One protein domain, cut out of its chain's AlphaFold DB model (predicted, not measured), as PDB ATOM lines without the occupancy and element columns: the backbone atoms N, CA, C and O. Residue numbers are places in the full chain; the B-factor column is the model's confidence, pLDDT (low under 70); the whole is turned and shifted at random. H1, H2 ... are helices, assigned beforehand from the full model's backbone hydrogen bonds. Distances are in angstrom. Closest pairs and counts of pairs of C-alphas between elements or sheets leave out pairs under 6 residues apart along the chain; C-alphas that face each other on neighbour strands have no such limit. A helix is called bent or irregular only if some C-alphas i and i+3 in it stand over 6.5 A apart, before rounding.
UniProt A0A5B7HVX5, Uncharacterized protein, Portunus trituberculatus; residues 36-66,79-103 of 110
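Overview. This is residues 36 to 66 and 79 to 103 of the 110 residues of an uncharacterized protein of Portunus trituberculatus (UniProt A0A5B7HVX5). A small body of three steeply crossing helical parts, H1, H2 and the first arm of H3, whose centres make a triangle, has a helical arm sticking out of it, residues 93 to 103 of H3. This arm makes much of the length. The printed part has 56 residues with three named helices, in the order H1, H2, H3, and no named strand; the class is all helix. The whole is loose, with a radius of gyration of the C-alphas of 12.9 A, and flat, spanning 39 by 28 by 14 A.

Arrangement. H1, residues 41 to 48, and H2, residues 52 to 62, only just touch, with 3 pairs of C-alphas within 8 A; the closest C-alphas, of Glu 41 and Lys 52, are 6.9 A apart. They run the same way at a steep tilt of 46 degrees. H3, residues 79 to 103, was assigned as one helix by its hydrogen bonds but is bent: C-alphas 91 and 94 are 6.7 A apart. Its arms, H3a, residues 79 to 91, and H3b, residues 94 to 103, stand at a shallow tilt of 29 degrees. H1 and H3a touch, about perpendicular at 77 degrees; their closest C-alphas, of Phe 48 and Arg 88, are 5.3 A apart. H2 and H3a only just touch, with 3 pairs of C-alphas within 8 A, through residues 79 to 83 of H3a alone; the closest C-alphas, of Leu 59 and Lys 80, are 6.7 A apart. They run opposite ways at a steep tilt of 66 degrees. H3b is apart from H1 and H2. In H1, H2, H3a and H3b every O i to N i+4 pair is within hydrogen-bond range.

Along the chain. H1 begins at C-alpha 41 (125.602, 220.076, 87.767) and measures 10.3 A from first to last C-alpha. H2 measures 15.2 A, H3a 18.1 A and H3b 13.9 A, ending at C-alpha 103 (131.783, 188.087, 97.962).

Size, cuts and confidence. The C-alphas farthest apart, of Thr 60 and Cys 103, are 39.1 A apart. The link from H1 to H2 is tight; that from H2 to H3 runs across the cut, where residues 67 to 78 are not printed and C-alphas 66 and 79 are 6.4 A apart. The mean pLDDT of the printed part is 79.1, and residues 93 to 103 are under 70.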
ATOM      1  N   PHE A  36     127.579 222.543  96.415       76.56
ATOM      2  CA  PHE A  36     126.681 223.360  95.603       76.56
ATOM      3  C   PHE A  36     127.398 224.474  94.833       76.56
ATOM      4  O   PHE A  36     126.930 224.836  93.753       76.56
ATOM      5  N   LEU A  37     128.490 225.014  95.379       78.25
ATOM      6  CA  LEU A  37     129.246 226.112  94.776       78.25
ATOM      7  C   LEU A  37     130.379 225.596  93.884       78.25
ATOM      8  O   LEU A  37     130.638 226.179  92.839       78.25
ATOM      9  N   GLU A  38     131.032 224.499  94.276       78.81
ATOM     10  CA  GLU A  38     132.213 223.998  93.562       78.81
ATOM     11  C   GLU A  38     131.899 222.999  92.440       78.81
ATOM     12  O   GLU A  38     132.593 222.989  91.421       78.81
ATOM     13  N   ASP A  39     130.877 222.150  92.598       79.88
ATOM     14  CA  ASP A  39     130.600 221.099  91.618       79.88
ATOM     15  C   ASP A  39     129.710 221.631  90.482       79.88
ATOM     16  O   ASP A  39     128.663 222.233  90.713       79.88
ATOM     17  N   THR A  40     130.079 221.375  89.225       85.44
ATOM     18  CA  THR A  40     129.171 221.535  88.074       85.44
ATOM     19  C   THR A  40     127.991 220.567  88.207       85.44
ATOM     20  O   THR A  40     128.159 219.483  88.763       85.44
ATOM     21  N   GLU A  41     126.820 220.900  87.654       85.69
ATOM     22  CA  GLU A  41     125.602 220.076  87.767       85.69
ATOM     23  C   GLU A  41     125.837 218.596  87.419       85.69
ATOM     24  O   GLU A  41     125.478 217.716  88.193       85.69
ATOM     25  N   GLY A  42     126.548 218.306  86.322       85.31
ATOM     26  CA  GLY A  42     126.869 216.927  85.935       85.31
ATOM     27  C   GLY A  42     127.718 216.171  86.966       85.31
ATOM     28  O   GLY A  42     127.447 215.008  87.256       85.31
ATOM     29  N   LYS A  43     128.705 216.837  87.584       83.75
ATOM     30  CA  LYS A  43     129.531 216.246  88.654       83.75
ATOM     31  C   LYS A  43     128.722 216.044  89.933       83.75
ATOM     32  O   LYS A  43     128.897 215.041  90.621       83.75
ATOM     33  N   PHE A  44     127.822 216.978  90.231       86.75
ATOM     34  CA  PHE A  44     126.934 216.897  91.382       86.75
ATOM     35  C   PHE A  44     125.976 215.703  91.249       86.75
ATOM     36  O   PHE A  44     125.916 214.864  92.147       86.75
ATOM     37  N   VAL A  45     125.331 215.547  90.090       87.44
ATOM     38  CA  VAL A  45     124.477 214.390  89.782       87.44
ATOM     39  C   VAL A  45     125.278 213.088  89.811       87.44
ATOM     40  O   VAL A  45     124.819 212.102  90.376       87.44
ATOM     41  N   GLN A  46     126.502 213.059  89.278       83.94
ATOM     42  CA  GLN A  46     127.346 211.860  89.345       83.94
ATOM     43  C   GLN A  46     127.661 211.452  90.794       83.94
ATOM     44  O   GLN A  46     127.690 210.265  91.113       83.94
ATOM     45  N   ARG A  47     127.887 212.433  91.674       83.31
ATOM     46  CA  ARG A  47     128.321 212.218  93.058       83.31
ATOM     47  C   ARG A  47     127.176 211.929  94.031       83.31
ATOM     48  O   ARG A  47     127.376 211.175  94.978       83.31
ATOM     49  N   PHE A  48     126.012 212.540  93.821       85.38
ATOM     50  CA  PHE A  48     124.865 212.480  94.738       85.38
ATOM     51  C   PHE A  48     123.607 211.858  94.110       85.38
ATOM     52  O   PHE A  48     122.593 211.743  94.790       85.38
ATOM     53  N   ARG A  49     123.657 211.467  92.826       87.25
ATOM     54  CA  ARG A  49     122.554 210.890  92.020       87.25
ATOM     55  C   ARG A  49     121.320 211.781  91.851       87.25
ATOM     56  O   ARG A  49     120.356 211.367  91.219       87.25
ATOM     57  N   LEU A  50     121.365 213.013  92.353       87.56
ATOM     58  CA  LEU A  50     120.288 213.996  92.289       87.56
ATOM     59  C   LEU A  50     120.814 215.329  91.763       87.56
ATOM     60  O   LEU A  50     121.982 215.656  91.961       87.56
ATOM     61  N   SER A  51     119.937 216.105  91.121       90.06
ATOM     62  CA  SER A  51     120.240 217.485  90.737       90.06
ATOM     63  C   SER A  51     120.300 218.397  91.963       90.06
ATOM     64  O   SER A  51     119.744 218.092  93.030       90.06
ATOM     65  N   LYS A  52     120.962 219.548  91.826       89.81
ATOM     66  CA  LYS A  52     121.014 220.563  92.886       89.81
ATOM     67  C   LYS A  52     119.618 221.060  93.244       89.81
ATOM     68  O   LYS A  52     119.298 221.164  94.426       89.81
ATOM     69  N   GLU A  53     118.776 221.304  92.242       90.75
ATOM     70  CA  GLU A  53     117.388 221.735  92.436       90.75
ATOM     71  C   GLU A  53     116.561 220.686  93.181       90.75
ATOM     72  O   GLU A  53     115.906 221.011  94.171       90.75
ATOM     73  N   ALA A  54     116.649 219.413  92.776       89.25
ATOM     74  CA  ALA A  54     115.958 218.326  93.466       89.25
ATOM     75  C   ALA A  54     116.441 218.187  94.916       89.25
ATOM     76  O   ALA A  54     115.637 217.982  95.823       89.25
ATOM     77  N   THR A  55     117.742 218.363  95.156       90.44
ATOM     78  CA  THR A  55     118.319 218.319  96.506       90.44
ATOM     79  C   THR A  55     117.802 219.460  97.384       90.44
ATOM     80  O   THR A  55     117.511 219.238  98.558       90.44
ATOM     81  N   LEU A  56     117.645 220.671  96.838       90.25
ATOM     82  CA  LEU A  56     117.053 221.801  97.561       90.25
ATOM     83  C   LEU A  56     115.565 221.576  97.847       90.25
ATOM     84  O   LEU A  56     115.132 221.772  98.979       90.25
ATOM     85  N   ALA A  57     114.803 221.100  96.860       91.25
ATOM     86  CA  ALA A  57     113.388 220.778  97.034       91.25
ATOM     87  C   ALA A  57     113.173 219.687  98.097       91.25
ATOM     88  O   ALA A  57     112.241 219.767  98.900       91.25
ATOM     89  N   LEU A  58     114.053 218.683  98.133       89.50
ATOM     90  CA  LEU A  58     114.065 217.665  99.180       89.50
ATOM     91  C   LEU A  58     114.418 218.259 100.537       89.50
ATOM     92  O   LEU A  58     113.724 217.964 101.504       89.50
ATOM     93  N   LEU A  59     115.442 219.115 100.610       89.44
ATOM     94  CA  LEU A  59     115.847 219.764 101.854       89.44
ATOM     95  C   LEU A  59     114.672 220.512 102.491       89.44
ATOM     96  O   LEU A  59     114.383 220.271 103.657       89.44
ATOM     97  N   THR A  60     113.934 221.314 101.721       89.62
ATOM     98  CA  THR A  60     112.739 222.028 102.210       89.62
ATOM     99  C   THR A  60     111.671 221.080 102.761       89.62
ATOM    100  O   THR A  60     110.972 221.411 103.716       89.62
ATOM    101  N   ARG A  61     111.539 219.878 102.187       89.31
ATOM    102  CA  ARG A  61     110.549 218.883 102.618       89.31
ATOM    103  C   ARG A  61     110.975 218.070 103.828       89.31
ATOM    104  O   ARG A  61     110.100 217.588 104.524       89.31
ATOM    105  N   ILE A  62     112.267 217.877 104.071       86.19
ATOM    106  CA  ILE A  62     112.754 216.982 105.137       86.19
ATOM    107  C   ILE A  62     113.442 217.727 106.278       86.19
ATOM    108  O   ILE A  62     113.793 217.102 107.271       86.19
ATOM    109  N   GLU A  63     113.641 219.042 106.161       83.12
ATOM    110  CA  GLU A  63     114.318 219.859 107.174       83.12
ATOM    111  C   GLU A  63     113.717 219.669 108.572       83.12
ATOM    112  O   GLU A  63     114.456 219.586 109.548       83.12
ATOM    113  N   HIS A  64     112.396 219.502 108.657       81.19
ATOM    114  CA  HIS A  64     111.678 219.263 109.909       81.19
ATOM    115  C   HIS A  64     111.835 217.839 110.472       81.19
ATOM    116  O   HIS A  64     111.597 217.623 111.657       81.19
ATOM    117  N   LEU A  65     112.218 216.867 109.638       80.44
ATOM    118  CA  LEU A  65     112.486 215.478 110.039       80.44
ATOM    119  C   LEU A  65     113.946 215.275 110.449       80.44
ATOM    120  O   LEU A  65     114.276 214.293 111.114       80.44
ATOM    121  N   LEU A  66     114.835 216.179 110.028       79.38
ATOM    122  CA  LEU A  66     116.242 216.106 110.377       79.38
ATOM    123  C   LEU A  66     116.421 216.434 111.863       79.38
ATOM    124  O   LEU A  66     115.803 217.373 112.370       79.38
ATOM    125  N   PRO A  79     121.572 221.023 108.516       81.19
ATOM    126  CA  PRO A  79     120.653 220.073 107.871       81.19
ATOM    127  C   PRO A  79     121.035 219.747 106.419       81.19
ATOM    128  O   PRO A  79     121.069 218.590 106.010       81.19
ATOM    129  N   LYS A  80     121.461 220.768 105.667       83.12
ATOM    130  CA  LYS A  80     121.985 220.638 104.302       83.12
ATOM    131  C   LYS A  80     123.176 219.677 104.202       83.12
ATOM    132  O   LYS A  80     123.230 218.856 103.293       83.12
ATOM    133  N   LEU A  81     124.133 219.766 105.128       81.38
ATOM    134  CA  LEU A  81     125.293 218.872 105.142       81.38
ATOM    135  C   LEU A  81     124.913 217.458 105.588       81.38
ATOM    136  O   LEU A  81     125.473 216.506 105.056       81.38
ATOM    137  N   GLN A  82     123.957 217.313 106.511       84.12
ATOM    138  CA  GLN A  82     123.427 215.999 106.890       84.12
ATOM    139  C   GLN A  82     122.809 215.302 105.674       84.12
ATOM    140  O   GLN A  82     123.175 214.170 105.370       84.12
ATOM    141  N   LEU A  83     121.969 216.015 104.916       87.81
ATOM    142  CA  LEU A  83     121.373 215.501 103.685       87.81
ATOM    143  C   LEU A  83     122.432 215.096 102.655       87.81
ATOM    144  O   LEU A  83     122.365 213.996 102.118       87.81
ATOM    145  N   LEU A  84     123.430 215.943 102.392       85.81
ATOM    146  CA  LEU A  84     124.490 215.621 101.428       85.81
ATOM    147  C   LEU A  84     125.302 214.385 101.830       85.81
ATOM    148  O   LEU A  84     125.679 213.596 100.966       85.81
ATOM    149  N   VAL A  85     125.567 214.199 103.127       84.38
ATOM    150  CA  VAL A  85     126.234 212.992 103.635       84.38
ATOM    151  C   VAL A  85     125.358 211.763 103.407       84.38
ATOM    152  O   VAL A  85     125.854 210.767 102.886       84.38
ATOM    153  N   THR A  86     124.062 211.845 103.713       85.81
ATOM    154  CA  THR A  86     123.113 210.748 103.487       85.81
ATOM    155  C   THR A  86     122.982 210.403 102.008       85.81
ATOM    156  O   THR A  86     123.062 209.236 101.647       85.81
ATOM    157  N   LEU A  87     122.848 211.402 101.131       86.56
ATOM    158  CA  LEU A  87     122.780 211.191  99.683       86.56
ATOM    159  C   LEU A  87     124.057 210.559  99.150       86.56
ATOM    160  O   LEU A  87     123.995 209.664  98.316       86.56
ATOM    161  N   ARG A  88     125.219 210.982  99.651       83.81
ATOM    162  CA  ARG A  88     126.492 210.370  99.276       83.81
ATOM    163  C   ARG A  88     126.580 208.928  99.744       83.81
ATOM    164  O   ARG A  88     127.045 208.081  98.987       83.81
ATOM    165  N   TYR A  89     126.131 208.651 100.965       81.50
ATOM    166  CA  TYR A  89     126.061 207.294 101.483       81.50
ATOM    167  C   TYR A  89     125.094 206.441 100.665       81.50
ATOM    168  O   TYR A  89     125.446 205.329 100.331       81.50
ATOM    169  N   TYR A  90     123.941 206.959 100.248       81.31
ATOM    170  CA  TYR A  90     123.005 206.223  99.397       81.31
ATOM    171  C   TYR A  90     123.554 205.996  97.981       81.31
ATOM    172  O   TYR A  90     123.502 204.891  97.456       81.31
ATOM    173  N   ALA A  91     124.169 207.020  97.386       81.00
ATOM    174  CA  ALA A  91     124.796 206.945  96.069       81.00
ATOM    175  C   ALA A  91     126.003 205.992  96.022       81.00
ATOM    176  O   ALA A  91     126.297 205.443  94.963       81.00
ATOM    177  N   THR A  92     126.711 205.838  97.148       74.19
ATOM    178  CA  THR A  92     127.879 204.948  97.294       74.19
ATOM    179  C   THR A  92     127.499 203.592  97.898       74.19
ATOM    180  O   THR A  92     128.214 202.620  97.704       74.19
ATOM    181  N   GLY A  93     126.391 203.518  98.637       61.59
ATOM    182  CA  GLY A  93     125.938 202.382  99.450       61.59
ATOM    183  C   GLY A  93     125.479 201.180  98.638       61.59
ATOM    184  O   GLY A  93     125.388 200.083  99.179       61.59
ATOM    185  N   ASP A  94     125.324 201.364  97.331       55.22
ATOM    186  CA  ASP A  94     125.291 200.267  96.372       55.22
ATOM    187  C   ASP A  94     126.557 199.396  96.469       55.22
ATOM    188  O   ASP A  94     126.495 198.185  96.318       55.22
ATOM    189  N   PHE A  95     127.709 199.966  96.838       56.91
ATOM    190  CA  PHE A  95     128.959 199.218  96.943       56.91
ATOM    191  C   PHE A  95     128.974 198.215  98.104       56.91
ATOM    192  O   PHE A  95     129.597 197.179  97.960       56.91
ATOM    193  N   GLN A  96     128.311 198.450  99.244       55.94
ATOM    194  CA  GLN A  96     128.338 197.474 100.354       55.94
ATOM    195  C   GLN A  96     127.484 196.232 100.059       55.94
ATOM    196  O   GLN A  96     127.903 195.125 100.383       55.94
ATOM    197  N   LEU A  97     126.329 196.413  99.408       54.81
ATOM    198  CA  LEU A  97     125.485 195.313  98.925       54.81
ATOM    199  C   LEU A  97     126.115 194.624  97.710       54.81
ATOM    200  O   LEU A  97     126.269 193.413  97.727       54.81
ATOM    201  N   THR A  98     126.608 195.384  96.728       53.75
ATOM    202  CA  THR A  98     127.287 194.829  95.542       53.75
ATOM    203  C   THR A  98     128.579 194.093  95.907       53.75
ATOM    204  O   THR A  98     128.884 193.067  95.310       53.75
ATOM    205  N   MET A  99     129.353 194.573  96.889       54.22
ATOM    206  CA  MET A  99     130.548 193.869  97.377       54.22
ATOM    207  C   MET A  99     130.163 192.618  98.176       54.22
ATOM    208  O   MET A  99     130.873 191.629  98.088       54.22
ATOM    209  N   GLY A 100     129.037 192.639  98.902       55.97
ATOM    210  CA  GLY A 100     128.444 191.453  99.529       55.97
ATOM    211  C   GLY A 100     128.036 190.392  98.501       55.97
ATOM    212  O   GLY A 100     128.480 189.254  98.609       55.97
ATOM    213  N   ASP A 101     127.321 190.793  97.447       56.16
ATOM    214  CA  ASP A 101     126.920 189.924  96.328       56.16
ATOM    215  C   ASP A 101     128.129 189.433  95.506       56.16
ATOM    216  O   ASP A 101     128.139 188.316  94.993       56.16
ATOM    217  N   CYS A 102     129.193 190.238  95.395       53.72
ATOM    218  CA  CYS A 102     130.454 189.818  94.773       53.72
ATOM    219  C   CYS A 102     131.308 188.932  95.693       53.72
ATOM    220  O   CYS A 102     132.151 188.190  95.195       53.72
ATOM    221  N   CYS A 103     131.122 188.985  97.014       54.03
ATOM    222  CA  CYS A 103     131.783 188.087  97.962       54.03
ATOM    223  C   CYS A 103     131.134 186.693  98.004       54.03
ATOM    224  O   CYS A 103     131.816 185.741  98.378       54.03
TER     225      CYS A 103